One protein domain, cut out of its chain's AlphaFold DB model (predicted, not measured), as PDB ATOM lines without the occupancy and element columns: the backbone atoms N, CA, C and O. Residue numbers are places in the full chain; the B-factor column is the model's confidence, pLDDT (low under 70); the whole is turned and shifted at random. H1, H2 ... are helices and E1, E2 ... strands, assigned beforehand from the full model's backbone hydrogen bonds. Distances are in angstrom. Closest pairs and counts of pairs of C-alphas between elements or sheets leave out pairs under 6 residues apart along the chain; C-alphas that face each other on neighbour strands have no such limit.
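Overview. This is residues 6 to 110 of the 127 residues of an uncharacterized protein of Myxococcus stipitatus (strain DSM 14675 / JCM 12634 / Mx s8) (UniProt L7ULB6). A twisted sheet of five antiparallel strands has helix H1 laid across one face, in two layers, one of sheet and one of helix, while residues 33 to 46 of a long unnamed link pass over the other face. The printed part has 105 residues, with five named strands and then two named helices; the sheet's order is E2 E1 E5 E4 E3. The class is mixed, helices and strands, with under half of the residues in named elements. The whole is compact, with a radius of gyration of the C-alphas of 12.6 A and spans of 31 by 27 by 27 A.

Arrangement. Look first at E5, residues 83 to 89, antiparallel to E1, residues 6 to 9, where N 8 and O 85 are within hydrogen-bond range at 2.8 A. E4, residues 66 to 72, forms a hairpin with E5, with N 86 and O 69 2.8 A apart. Edge strand E2, residues 17 to 19, forms a hairpin with E1, with N 19 and O 7 at 2.7 A. Edge strand E3, residues 57 to 63, forms a hairpin with E4, with N 61 and O 68 at 2.8 A. E3, E4 and E5 make a meander, each strand the antiparallel neighbour of the one before. H1, residues 94 to 104, is on the sheet at a height of 9.3 A and runs across the strands, at 87 degrees to E1 on the local plane; its closest C-alphas to E5 are those of Val 97 and Met 88, 6.7 A. H2, residues 106 to 110, touches H1, closest at the C-alphas of Leu 109 and Gly 102, 6.6 A. Every O i to N i+4 pair of H1 is within hydrogen-bond range; in H2 0 of 1 is, and 0 of 2 O i to N i+3 pairs.

Along the chain. Find C-alpha 6 at (592.174, 560.053, 464.524), where E1 begins. E3, E4 and E5 span 19.7 A, 19.8 A and 19.9 A. H1 runs 15.2 A from C-alpha 94 at (594.574, 567.265, 452.183).

Size, cuts and confidence. The C-alphas farthest apart, Gly 28 and Thr 52, are 34.5 A apart. The printed part has no cut. The link from E2 to E3, 37 residues, is long. Residues 27 to 31 have pLDDT under 70.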
ATOM      1  N   LEU A   6     593.354 560.265 463.695       93.44
ATOM      2  CA  LEU A   6     592.174 560.053 464.524       93.44
ATOM      3  C   LEU A   6     590.928 560.492 463.760       93.44
ATOM      4  O   LEU A   6     590.980 561.406 462.935       93.44
ATOM      5  N   PHE A   7     589.803 559.862 464.072       93.19
ATOM      6  CA  PHE A   7     588.494 560.234 463.552       93.19
ATOM      7  C   PHE A   7     587.620 560.759 464.686       93.19
ATOM      8  O   PHE A   7     587.443 560.080 465.689       93.19
ATOM      9  N   TYR A   8     587.064 561.951 464.530       93.88
ATOM     10  CA  TYR A   8     586.004 562.478 465.375       93.88
ATOM     11  C   TYR A   8     584.676 562.386 464.636       93.88
ATOM     12  O   TYR A   8     584.596 562.815 463.490       93.88
ATOM     13  N   GLY A   9     583.642 561.876 465.294       92.12
ATOM     14  CA  GLY A   9     582.290 561.844 464.749       92.12
ATOM     15  C   GLY A   9     581.507 560.616 465.193       92.12
ATOM     16  O   GLY A   9     581.954 559.815 466.024       92.12
ATOM     17  N   CYS A  10     580.316 560.464 464.620       89.25
ATOM     18  CA  CYS A  10     579.461 559.311 464.865       89.25
ATOM     19  C   CYS A  10     579.933 558.114 464.027       89.25
ATOM     20  O   CYS A  10     579.858 558.123 462.791       89.25
ATOM     21  N   TRP A  11     580.401 557.056 464.696       81.50
ATOM     22  CA  TRP A  11     580.791 555.812 464.021       81.50
ATOM     23  C   TRP A  11     579.738 554.713 464.159       81.50
ATOM     24  O   TRP A  11     579.322 554.144 463.151       81.50
ATOM     25  N   ARG A  12     579.312 554.403 465.388       78.81
ATOM     26  CA  ARG A  12     578.364 553.311 465.681       78.81
ATOM     27  C   ARG A  12     576.992 553.823 466.085       78.81
ATOM     28  O   ARG A  12     575.992 553.345 465.568       78.81
ATOM     29  N   ASP A  13     576.986 554.825 466.951       79.62
ATOM     30  CA  ASP A  13     575.791 555.422 467.530       79.62
ATOM     31  C   ASP A  13     575.772 556.930 467.254       79.62
ATOM     32  O   ASP A  13     576.754 557.497 466.764       79.62
ATOM     33  N   ALA A  14     574.658 557.588 467.578       81.25
ATOM     34  CA  ALA A  14     574.459 559.031 467.398       81.25
ATOM     35  C   ALA A  14     575.197 559.890 468.453       81.25
ATOM     36  O   ALA A  14     574.688 560.921 468.894       81.25
ATOM     37  N   GLU A  15     576.383 559.447 468.874       83.50
ATOM     38  CA  GLU A  15     577.282 560.161 469.781       83.50
ATOM     39  C   GLU A  15     578.564 560.535 469.031       83.50
ATOM     40  O   GLU A  15     579.154 559.698 468.337       83.50
ATOM     41  N   HIS A  16     578.994 561.793 469.147       85.62
ATOM     42  CA  HIS A  16     580.277 562.217 468.598       85.62
ATOM     43  C   HIS A  16     581.400 561.849 469.548       85.62
ATOM     44  O   HIS A  16     581.513 562.375 470.656       85.62
ATOM     45  N   GLU A  17     582.283 560.985 469.074       89.81
ATOM     46  CA  GLU A  17     583.431 560.538 469.841       89.81
ATOM     47  C   GLU A  17     584.696 560.616 469.011       89.81
ATOM     48  O   GLU A  17     584.651 560.737 467.789       89.81
ATOM     49  N   LEU A  18     585.834 560.542 469.696       90.81
ATOM     50  CA  LEU A  18     587.131 560.453 469.055       90.81
ATOM     51  C   LEU A  18     587.587 558.996 469.010       90.81
ATOM     52  O   LEU A  18     587.543 558.288 470.017       90.81
ATOM     53  N   TRP A  19     588.064 558.565 467.853       90.12
ATOM     54  CA  TRP A  19     588.341 557.179 467.533       90.12
ATOM     55  C   TRP A  19     589.741 557.008 466.956       90.12
ATOM     56  O   TRP A  19     590.195 557.777 466.108       90.12
ATOM     57  N   THR A  20     590.405 555.947 467.396       89.94
ATOM     58  CA  THR A  20     591.657 555.460 466.801       89.94
ATOM     59  C   THR A  20     591.379 554.587 465.570       89.94
ATOM     60  O   THR A  20     590.274 554.048 465.451       89.94
ATOM     61  N   PRO A  21     592.380 554.331 464.704       87.00
ATOM     62  CA  PRO A  21     592.267 553.356 463.610       87.00
ATOM     63  C   PRO A  21     591.820 551.958 464.068       87.00
ATOM     64  O   PRO A  21     591.114 551.251 463.357       87.00
ATOM     65  N   GLY A  22     592.166 551.575 465.303       83.50
ATOM     66  CA  GLY A  22     591.718 550.331 465.936       83.50
ATOM     67  C   GLY A  22     590.256 550.333 466.403       83.50
ATOM     68  O   GLY A  22     589.841 549.381 467.058       83.50
ATOM     69  N   ARG A  23     589.476 551.383 466.101       76.50
ATOM     70  CA  ARG A  23     588.078 551.581 466.535       76.50
ATOM     71  C   ARG A  23     587.903 551.656 468.053       76.50
ATOM     72  O   ARG A  23     586.821 551.385 468.571       76.50
ATOM     73  N   LEU A  24     588.959 552.027 468.770       80.94
ATOM     74  CA  LEU A  24     588.897 552.290 470.205       80.94
ATOM     75  C   LEU A  24     588.604 553.771 470.432       80.94
ATOM     76  O   LEU A  24     589.218 554.619 469.775       80.94
ATOM     77  N   ARG A  25     587.708 554.065 471.385       82.19
ATOM     78  CA  ARG A  25     587.469 555.427 471.878       82.19
ATOM     79  C   ARG A  25     588.784 555.991 472.425       82.19
ATOM     80  O   ARG A  25     589.390 555.399 473.319       82.19
ATOM     81  N   PHE A  26     589.215 557.146 471.931       76.62
ATOM     82  CA  PHE A  26     590.423 557.854 472.370       76.62
ATOM     83  C   PHE A  26     590.172 558.612 473.690       76.62
ATOM     84  O   PHE A  26     590.400 559.812 473.804       76.62
ATOM     85  N   GLY A  27     589.630 557.928 474.701       67.00
ATOM     86  CA  GLY A  27     589.246 558.546 475.976       67.00
ATOM     87  C   GLY A  27     590.427 558.748 476.929       67.00
ATOM     88  O   GLY A  27     590.591 559.820 477.502       67.00
ATOM     89  N   GLY A  28     591.297 557.742 477.065       64.00
ATOM     90  CA  GLY A  28     592.390 557.756 478.051       64.00
ATOM     91  C   GLY A  28     593.553 558.699 477.725       64.00
ATOM     92  O   GLY A  28     594.387 558.965 478.585       64.00
ATOM     93  N   GLN A  29     593.621 559.206 476.491       66.56
ATOM     94  CA  GLN A  29     594.750 559.990 475.983       66.56
ATOM     95  C   GLN A  29     594.333 561.328 475.362       66.56
ATOM     96  O   GLN A  29     595.176 562.031 474.812       66.56
ATOM     97  N   ALA A  30     593.070 561.748 475.507       66.31
ATOM     98  CA  ALA A  30     592.589 563.034 474.992       66.31
ATOM     99  C   ALA A  30     593.407 564.240 475.507       66.31
ATOM    100  O   ALA A  30     593.515 565.254 474.822       66.31
ATOM    101  N   ALA A  31     594.049 564.124 476.676       69.75
ATOM    102  CA  ALA A  31     594.967 565.136 477.203       69.75
ATOM    103  C   ALA A  31     596.214 565.376 476.323       69.75
ATOM    104  O   ALA A  31     596.825 566.438 476.429       69.75
ATOM    105  N   LEU A  32     596.575 564.432 475.445       77.19
ATOM    106  CA  LEU A  32     597.671 564.577 474.479       77.19
ATOM    107  C   LEU A  32     597.302 565.469 473.287       77.19
ATOM    108  O   LEU A  32     598.187 565.905 472.553       77.19
ATOM    109  N   LEU A  33     596.012 565.753 473.091       86.06
ATOM    110  CA  LEU A  33     595.564 566.698 472.074       86.06
ATOM    111  C   LEU A  33     595.694 568.133 472.589       86.06
ATOM    112  O   LEU A  33     595.492 568.372 473.790       86.06
ATOM    113  N   PRO A  34     595.949 569.106 471.699       89.56
ATOM    114  CA  PRO A  34     595.736 570.518 471.992       89.56
ATOM    115  C   PRO A  34     594.342 570.746 472.574       89.56
ATOM    116  O   PRO A  34     593.391 570.068 472.182       89.56
ATOM    117  N   ALA A  35     594.202 571.690 473.507       90.25
ATOM    118  CA  ALA A  35     592.940 571.914 474.221       90.25
ATOM    119  C   ALA A  35     591.752 572.124 473.268       90.25
ATOM    120  O   ALA A  35     590.659 571.633 473.532       90.25
ATOM    121  N   ASP A  36     591.992 572.795 472.144       90.25
ATOM    122  CA  ASP A  36     591.006 573.090 471.105       90.25
ATOM    123  C   ASP A  36     590.592 571.901 470.235       90.25
ATOM    124  O   ASP A  36     589.550 571.962 469.586       90.25
ATOM    125  N   LEU A  37     591.361 570.814 470.271       91.56
ATOM    126  CA  LEU A  37     591.082 569.568 469.559       91.56
ATOM    127  C   LEU A  37     590.520 568.479 470.481       91.56
ATOM    128  O   LEU A  37     590.391 567.326 470.077       91.56
ATOM    129  N   ARG A  38     590.178 568.817 471.727       89.94
ATOM    130  CA  ARG A  38     589.532 567.892 472.665       89.94
ATOM    131  C   ARG A  38     588.013 568.007 472.540       89.94
ATOM    132  O   ARG A  38     587.504 569.129 472.589       89.94
ATOM    133  N   PRO A  39     587.262 566.894 472.452       86.81
ATOM    134  CA  PRO A  39     585.815 566.935 472.636       86.81
ATOM    135  C   PRO A  39     585.442 567.661 473.949       86.81
ATOM    136  O   PRO A  39     586.144 567.493 474.950       86.81
ATOM    137  N   PRO A  40     584.381 568.490 473.961       89.31
ATOM    138  CA  PRO A  40     583.420 568.713 472.876       89.31
ATOM    139  C   PRO A  40     583.826 569.805 471.866       89.31
ATOM    140  O   PRO A  40     583.042 570.134 470.991       89.31
ATOM    141  N   ARG A  41     585.030 570.391 471.933       91.06
ATOM    142  CA  ARG A  41     585.402 571.557 471.097       91.06
ATOM    143  C   ARG A  41     585.514 571.278 469.592       91.06
ATOM    144  O   ARG A  41     585.648 572.224 468.823       91.06
ATOM    145  N   LEU A  42     585.488 570.009 469.186       91.31
ATOM    146  CA  LEU A  42     585.445 569.587 467.783       91.31
ATOM    147  C   LEU A  42     584.025 569.642 467.189       91.31
ATOM    148  O   LEU A  42     583.891 569.663 465.963       91.31
ATOM    149  N   ASP A  43     582.996 569.673 468.037       91.50
ATOM    150  CA  ASP A  43     581.589 569.697 467.639       91.50
ATOM    151  C   ASP A  43     581.240 571.058 467.015       91.50
ATOM    152  O   ASP A  43     581.438 572.111 467.630       91.50
ATOM    153  N   GLY A  44     580.825 571.051 465.748       90.56
ATOM    154  CA  GLY A  44     580.415 572.234 464.981       90.56
ATOM    155  C   GLY A  44     581.475 573.323 464.729       90.56
ATOM    156  O   GLY A  44     581.177 574.295 464.038       90.56
ATOM    157  N   ARG A  45     582.704 573.201 465.252       93.00
ATOM    158  CA  ARG A  45     583.719 574.276 465.201       93.00
ATOM    159  C   ARG A  45     584.485 574.373 463.881       93.00
ATOM    160  O   ARG A  45     584.776 575.469 463.420       93.00
ATOM    161  N   PHE A  46     584.889 573.230 463.336       94.50
ATOM    162  CA  PHE A  46     585.784 573.140 462.177       94.50
ATOM    163  C   PHE A  46     585.114 572.851 460.816       94.50
ATOM    164  O   PHE A  46     585.770 573.099 459.799       94.50
ATOM    165  N   PRO A  47     583.869 572.336 460.718       92.75
ATOM    166  CA  PRO A  47     583.165 572.255 459.435       92.75
ATOM    167  C   PRO A  47     582.972 573.632 458.772       92.75
ATOM    168  O   PRO A  47     583.132 574.664 459.429       92.75
ATOM    169  N   PRO A  48     582.587 573.680 457.482       91.25
ATOM    170  CA  PRO A  48     582.243 574.934 456.818       91.25
ATOM    171  C   PRO A  48     581.185 575.739 457.590       91.25
ATOM    172  O   PRO A  48     580.170 575.195 458.024       91.25
ATOM    173  N   SER A  49     581.382 577.055 457.706       88.12
ATOM    174  CA  SER A  49     580.519 577.960 458.483       88.12
ATOM    175  C   SER A  49     579.187 578.316 457.795       88.12
ATOM    176  O   SER A  49     578.654 579.412 457.986       88.12
ATOM    177  N   ASP A  50     578.645 577.433 456.954       83.94
ATOM    178  CA  ASP A  50     577.380 577.660 456.259       83.94
ATOM    179  C   ASP A  50     576.172 577.235 457.106       83.94
ATOM    180  O   ASP A  50     576.141 576.170 457.713       83.94
ATOM    181  N   ARG A  51     575.119 578.065 457.117       84.69
ATOM    182  CA  ARG A  51     573.885 577.790 457.889       84.69
ATOM    183  C   ARG A  51     573.095 576.587 457.358       84.69
ATOM    184  O   ARG A  51     572.176 576.092 458.021       84.69
ATOM    185  N   THR A  52     573.396 576.166 456.133       88.06
ATOM    186  CA  THR A  52     572.760 575.027 455.475       88.06
ATOM    187  C   THR A  52     573.329 573.688 455.933       88.06
ATOM    188  O   THR A  52     572.669 572.678 455.713       88.06
ATOM    189  N   GLU A  53     574.482 573.686 456.611       91.81
ATOM    190  CA  GLU A  53     575.231 572.492 457.005       91.81
ATOM    191  C   GLU A  53     575.390 571.510 455.832       91.81
ATOM    192  O   GLU A  53     575.020 570.331 455.922       91.81
ATOM    193  N   GLN A  54     575.834 572.033 454.686       88.44
ATOM    194  CA  GLN A  54     575.869 571.286 453.433       88.44
ATOM    195  C   GLN A  54     576.862 570.114 453.518       88.44
ATOM    196  O   GLN A  54     578.064 570.316 453.695       88.44
ATOM    197  N   GLU A  55     576.366 568.883 453.346       87.06
ATOM    198  CA  GLU A  55     577.212 567.683 453.291       87.06
ATOM    199  C   GLU A  55     578.051 567.639 452.014       87.06
ATOM    200  O   GLU A  55     577.754 568.285 451.005       87.06
ATOM    201  N   GLY A  56     579.115 566.842 452.053       83.62
ATOM    202  CA  GLY A  56     580.015 566.687 450.917       83.62
ATOM    203  C   GLY A  56     581.026 567.821 450.760       83.62
ATOM    204  O   GLY A  56     581.769 567.809 449.782       83.62
ATOM    205  N   ARG A  57     581.079 568.760 451.712       86.19
ATOM    206  CA  ARG A  57     582.045 569.860 451.775       86.19
ATOM    207  C   ARG A  57     582.875 569.760 453.047       86.19
ATOM    208  O   ARG A  57     582.318 569.736 454.139       86.19
ATOM    209  N   ALA A  58     584.195 569.762 452.899       89.69
ATOM    210  CA  ALA A  58     585.126 569.768 454.023       89.69
ATOM    211  C   ALA A  58     586.002 571.031 454.046       89.69
ATOM    212  O   ALA A  58     586.343 571.568 452.991       89.69
ATOM    213  N   CYS A  59     586.389 571.471 455.244       91.88
ATOM    214  CA  CYS A  59     587.412 572.492 455.475       91.88
ATOM    215  C   CYS A  59     588.700 571.850 456.002       91.88
ATOM    216  O   CYS A  59     588.648 570.859 456.728       91.88
ATOM    217  N   LEU A  60     589.844 572.444 455.652       93.44
ATOM    218  CA  LEU A  60     591.176 572.064 456.123       93.44
ATOM    219  C   LEU A  60     591.697 573.144 457.075       93.44
ATOM    220  O   LEU A  60     591.704 574.321 456.719       93.44
ATOM    221  N   HIS A  61     592.171 572.735 458.247       93.81
ATOM    222  CA  HIS A  61     592.739 573.615 459.265       93.81
ATOM    223  C   HIS A  61     594.097 573.098 459.722       93.81
ATOM    224  O   HIS A  61     594.331 571.889 459.761       93.81
ATOM    225  N   HIS A  62     594.961 574.019 460.143       94.38
ATOM    226  CA  HIS A  62     596.198 573.705 460.846       94.38
ATOM    227  C   HIS A  62     596.181 574.390 462.211       94.38
ATOM    228  O   HIS A  62     595.986 575.601 462.286       94.38
ATOM    229  N   LEU A  63     596.362 573.621 463.285       92.69
ATOM    230  CA  LEU A  63     596.295 574.118 464.660       92.69
ATOM    231  C   LEU A  63     597.260 573.342 465.556       92.69
ATOM    232  O   LEU A  63     597.198 572.118 465.597       92.69
ATOM    233  N   ASP A  64     598.137 574.046 466.273       91.25
ATOM    234  CA  ASP A  64     599.029 573.481 467.299       91.25
ATOM    235  C   ASP A  64     599.787 572.215 466.863       91.25
ATOM    236  O   ASP A  64     599.923 571.242 467.606       91.25
ATOM    237  N   GLY A  65     600.279 572.213 465.620       92.06
ATOM    238  CA  GLY A  65     601.001 571.076 465.050       92.06
ATOM    239  C   GLY A  65     600.107 569.911 464.622       92.06
ATOM    240  O   GLY A  65     600.605 568.796 464.500       92.06
ATOM    241  N   TRP A  66     598.818 570.147 464.386       94.50
ATOM    242  CA  TRP A  66     597.862 569.187 463.836       94.50
ATOM    243  C   TRP A  66     597.196 569.724 462.577       94.50
ATOM    244  O   TRP A  66     596.980 570.925 462.425       94.50
ATOM    245  N   THR A  67     596.817 568.803 461.704       94.88
ATOM    246  CA  THR A  67     595.962 569.049 460.550       94.88
ATOM    247  C   THR A  67     594.582 568.477 460.827       94.88
ATOM    248  O   THR A  67     594.467 567.319 461.232       94.88
ATOM    249  N   VAL A  68     593.544 569.283 460.608       95.62
ATOM    250  CA  VAL A  68     592.146 568.908 460.834       95.62
ATOM    251  C   VAL A  68     591.364 569.064 459.538       95.62
ATOM    252  O   VAL A  68     591.339 570.148 458.961       95.62
ATOM    253  N   VAL A  69     590.706 567.996 459.092       94.25
ATOM    254  CA  VAL A  69     589.762 568.026 457.965       94.25
ATOM    255  C   VAL A  69     588.373 567.759 458.512       94.25
ATOM    256  O   VAL A  69     588.140 566.663 459.006       94.25
ATOM    257  N   ALA A  70     587.460 568.726 458.449       94.56
ATOM    258  CA  ALA A  70     586.141 568.620 459.077       94.56
ATOM    259  C   ALA A  70     584.996 568.950 458.114       94.56
ATOM    260  O   ALA A  70     585.134 569.828 457.260       94.56
ATOM    261  N   TRP A  71     583.868 568.253 458.263       93.81
ATOM    262  CA  TRP A  71     582.679 568.379 457.413       93.81
ATOM    263  C   TRP A  71     581.393 568.112 458.194       93.81
ATOM    264  O   TRP A  71     581.408 567.437 459.223       93.81
ATOM    265  N   TRP A  72     580.273 568.625 457.684       93.62
ATOM    266  CA  TRP A  72     578.943 568.221 458.141       93.62
ATOM    267  C   TRP A  72     578.677 566.784 457.703       93.62
ATOM    268  O   TRP A  72     578.777 566.485 456.512       93.62
ATOM    269  N   ASP A  73     578.370 565.905 458.657       91.75
ATOM    270  CA  ASP A  73     578.286 564.457 458.442       91.75
ATOM    271  C   ASP A  73     576.995 563.907 459.033       91.75
ATOM    272  O   ASP A  73     576.842 563.803 460.254       91.75
ATOM    273  N   ARG A  74     576.075 563.511 458.154       90.06
ATOM    274  CA  ARG A  74     574.841 562.819 458.522       90.06
ATOM    275  C   ARG A  74     574.912 561.334 458.214       90.06
ATOM    276  O   ARG A  74     573.876 560.689 458.062       90.06
ATOM    277  N   GLY A  75     576.105 560.752 458.113       84.88
ATOM    278  CA  GLY A  75     576.291 559.327 457.848       84.88
ATOM    279  C   GLY A  75     575.580 558.437 458.871       84.88
ATOM    280  O   GLY A  75     574.934 557.464 458.483       84.88
ATOM    281  N   VAL A  76     575.627 558.817 460.153       86.44
ATOM    282  CA  VAL A  76     575.002 558.078 461.267       86.44
ATOM    283  C   VAL A  76     573.882 558.896 461.914       86.44
ATOM    284  O   VAL A  76     572.728 558.474 461.875       86.44
ATOM    285  N   ASP A  77     574.184 560.080 462.450       88.44
ATOM    286  CA  ASP A  77     573.183 560.968 463.047       88.44
ATOM    287  C   ASP A  77     572.602 561.937 462.007       88.44
ATOM    288  O   ASP A  77     573.330 562.675 461.354       88.44
ATOM    289  N   LYS A  78     571.275 561.952 461.848       89.50
ATOM    290  CA  LYS A  78     570.581 562.789 460.853       89.50
ATOM    291  C   LYS A  78     570.235 564.195 461.358       89.50
ATOM    292  O   LYS A  78     569.694 564.995 460.590       89.50
ATOM    293  N   ARG A  79     570.489 564.500 462.634       90.69
ATOM    294  CA  ARG A  79     570.171 565.798 463.249       90.69
ATOM    295  C   ARG A  79     571.073 566.918 462.717       90.69
ATOM    296  O   ARG A  79     572.149 566.687 462.168       90.69
ATOM    297  N   ARG A  80     570.612 568.162 462.892       90.44
ATOM    298  CA  ARG A  80     571.452 569.353 462.694       90.44
ATOM    299  C   ARG A  80     572.587 569.386 463.708       90.44
ATOM    300  O   ARG A  80     572.411 568.924 464.833       90.44
ATOM    301  N   GLY A  81     573.714 569.951 463.298       89.19
ATOM    302  CA  GLY A  81     574.930 570.014 464.105       89.19
ATOM    303  C   GLY A  81     575.784 568.749 464.043       89.19
ATOM    304  O   GLY A  81     576.890 568.763 464.559       89.19
ATOM    305  N   SER A  82     575.338 567.673 463.381       92.94
ATOM    306  CA  SER A  82     576.176 566.483 463.241       92.94
ATOM    307  C   SER A  82     577.349 566.733 462.293       92.94
ATOM    308  O   SER A  82     577.159 567.021 461.107       92.94
ATOM    309  N   ASN A  83     578.570 566.599 462.809       94.62
ATOM    310  CA  ASN A  83     579.791 566.736 462.035       94.62
ATOM    311  C   ASN A  83     580.787 565.611 462.303       94.62
ATOM    312  O   ASN A  83     580.705 564.875 463.284       94.62
ATOM    313  N   SER A  84     581.766 565.542 461.414       94.12
ATOM    314  CA  SER A  84     582.921 564.672 461.541       94.12
ATOM    315  C   SER A  84     584.205 565.455 461.299       94.12
ATOM    316  O   SER A  84     584.197 566.520 460.673       94.12
ATOM    317  N   ALA A  85     585.316 564.930 461.807       94.88
ATOM    318  CA  ALA A  85     586.646 565.435 461.521       94.88
ATOM    319  C   ALA A  85     587.699 564.320 461.476       94.88
ATOM    320  O   ALA A  85     587.621 563.332 462.200       94.88
ATOM    321  N   LEU A  86     588.724 564.510 460.656       94.31
ATOM    322  CA  LEU A  86     589.964 563.740 460.666       94.31
ATOM    323  C   LEU A  86     591.060 564.607 461.278       94.31
ATOM    324  O   LEU A  86     591.220 565.757 460.871       94.31
ATOM    325  N   LEU A  87     591.805 564.065 462.237       94.88
ATOM    326  CA  LEU A  87     592.902 564.752 462.909       94.88
ATOM    327  C   LEU A  87     594.195 563.990 462.641       94.88
ATOM    328  O   LEU A  87     594.302 562.823 463.007       94.88
ATOM    329  N   MET A  88     595.184 564.644 462.043       93.88
ATOM    330  CA  MET A  88     596.484 564.046 461.736       93.88
ATOM    331  C   MET A  88     597.594 564.923 462.306       93.88
ATOM    332  O   MET A  88     597.642 566.124 462.033       93.88
ATOM    333  N   ARG A  89     598.488 564.343 463.110       92.75
ATOM    334  CA  ARG A  89     599.590 565.103 463.718       92.75
ATOM    335  C   ARG A  89     600.576 565.564 462.643       92.75
ATOM    336  O   ARG A  89     601.055 564.751 461.860       92.75
ATOM    337  N   GLY A  90     600.920 566.845 462.653       92.38
ATOM    338  CA  GLY A  90     601.762 567.530 461.673       92.38
ATOM    339  C   GLY A  90     600.980 568.527 460.816       92.38
ATOM    340  O   GLY A  90     599.771 568.701 460.967       92.38
ATOM    341  N   THR A  91     601.690 569.195 459.906       94.25
ATOM    342  CA  THR A  91     601.094 570.042 458.861       94.25
ATOM    343  C   THR A  91     601.091 569.252 457.561       94.25
ATOM    344  O   THR A  91     602.152 569.015 456.988       94.25
ATOM    345  N   HIS A  92     599.911 568.821 457.124       92.06
ATOM    346  CA  HIS A  92     599.739 567.912 455.994       92.06
ATOM    347  C   HIS A  92     598.816 568.522 454.942       92.06
ATOM    348  O   HIS A  92     597.801 569.122 455.297       92.06
ATOM    349  N   PRO A  93     599.102 568.351 453.642       91.06
ATOM    350  CA  PRO A  93     598.117 568.663 452.619       91.06
ATOM    351  C   PRO A  93     596.921 567.713 452.748       91.06
ATOM    352  O   PRO A  93     597.052 566.597 453.257       91.06
ATOM    353  N   LEU A  94     595.767 568.114 452.206       87.50
ATOM    354  CA  LEU A  94     594.574 567.265 452.183       87.50
ATOM    355  C   LEU A  94     594.882 565.848 451.694       87.50
ATOM    356  O   LEU A  94     594.453 564.886 452.317       87.50
ATOM    357  N   SER A  95     595.582 565.722 450.566       88.31
ATOM    358  CA  SER A  95     595.827 564.430 449.924       88.31
ATOM    359  C   SER A  95     596.483 563.430 450.874       88.31
ATOM    360  O   SER A  95     596.071 562.277 450.894       88.31
ATOM    361  N   ALA A  96     597.420 563.882 451.713       91.38
ATOM    362  CA  ALA A  96     598.069 563.043 452.715       91.38
ATOM    363  C   ALA A  96     597.094 562.620 453.826       91.38
ATOM    364  O   ALA A  96     597.089 561.462 454.238       91.38
ATOM    365  N   VAL A  97     596.212 563.526 454.268       91.50
ATOM    366  CA  VAL A  97     595.160 563.194 455.244       91.50
ATOM    367  C   VAL A  97     594.178 562.173 454.663       91.50
ATOM    368  O   VAL A  97     593.787 561.242 455.362       91.50
ATOM    369  N   LEU A  98     593.798 562.305 453.388       88.50
ATOM    370  CA  LEU A  98     592.893 561.368 452.716       88.50
ATOM    371  C   LEU A  98     593.536 560.009 452.460       88.50
ATOM    372  O   LEU A  98     592.870 558.990 452.620       88.50
ATOM    373  N   GLU A  99     594.816 559.978 452.104       89.31
ATOM    374  CA  GLU A  99     595.578 558.738 451.971       89.31
ATOM    375  C   GLU A  99     595.654 558.002 453.316       89.31
ATOM    376  O   GLU A  99     595.313 556.819 453.407       89.31
ATOM    377  N   ALA A 100     595.987 558.723 454.393       91.19
ATOM    378  CA  ALA A 100     595.993 558.175 455.744       91.19
ATOM    379  C   ALA A 100     594.592 557.712 456.181       91.19
ATOM    380  O   ALA A 100     594.454 556.636 456.769       91.19
ATOM    381  N   ALA A 101     593.544 558.475 455.864       90.25
ATOM    382  CA  ALA A 101     592.166 558.093 456.150       90.25
ATOM    383  C   ALA A 101     591.738 556.860 455.348       90.25
ATOM    384  O   ALA A 101     591.109 555.976 455.910       90.25
ATOM    385  N   GLY A 102     592.128 556.729 454.082       88.62
ATOM    386  CA  GLY A 102     591.850 555.533 453.286       88.62
ATOM    387  C   GLY A 102     592.515 554.276 453.842       88.62
ATOM    388  O   GLY A 102     591.914 553.204 453.827       88.62
ATOM    389  N   ALA A 103     593.720 554.412 454.394       89.75
ATOM    390  CA  ALA A 103     594.437 553.296 455.005       89.75
ATOM    391  C   ALA A 103     593.868 552.868 456.373       89.75
ATOM    392  O   ALA A 103     594.006 551.703 456.747       89.75
ATOM    393  N   ASN A 104     593.259 553.789 457.130       90.44
ATOM    394  CA  ASN A 104     592.867 553.564 458.530       90.44
ATOM    395  C   ASN A 104     591.346 553.555 458.769       90.44
ATOM    396  O   ASN A 104     590.875 552.925 459.714       90.44
ATOM    397  N   PHE A 105     590.591 554.242 457.915       88.62
ATOM    398  CA  PHE A 105     589.152 554.488 458.003       88.62
ATOM    399  C   PHE A 105     588.473 554.432 456.614       88.62
ATOM    400  O   PHE A 105     587.785 555.383 456.220       88.62
ATOM    401  N   PRO A 106     588.667 553.358 455.826       86.75
ATOM    402  CA  PRO A 106     588.210 553.307 454.436       86.75
ATOM    403  C   PRO A 106     586.700 553.551 454.270       86.75
ATOM    404  O   PRO A 106     586.276 554.097 453.253       86.75
ATOM    405  N   GLU A 107     585.878 553.214 455.268       83.94
ATOM    406  CA  GLU A 107     584.428 553.446 455.226       83.94
ATOM    407  C   GLU A 107     584.003 554.917 455.356       83.94
ATOM    408  O   GLU A 107     582.828 555.231 455.150       83.94
ATOM    409  N   LEU A 108     584.913 555.807 455.761       81.75
ATOM    410  CA  LEU A 108     584.612 557.227 455.938       81.75
ATOM    411  C   LEU A 108     584.793 558.011 454.643       81.75
ATOM    412  O   LEU A 108     584.141 559.036 454.472       81.75
ATOM    413  N   LEU A 109     585.633 557.533 453.721       76.12
ATOM    414  CA  LEU A 109     585.909 558.230 452.463       76.12
ATOM    415  C   LEU A 109     584.651 558.513 451.621       76.12
ATOM    416  O   LEU A 109     584.566 559.605 451.065       76.12
ATOM    417  N   PRO A 110     583.635 557.628 451.552       78.50
ATOM    418  CA  PRO A 110     582.391 557.948 450.850       78.50
ATOM    419  C   PRO A 110     581.551 559.062 451.500       78.50
ATOM    420  O   PRO A 110     580.588 559.515 450.886       78.50
TER     421      PRO A 110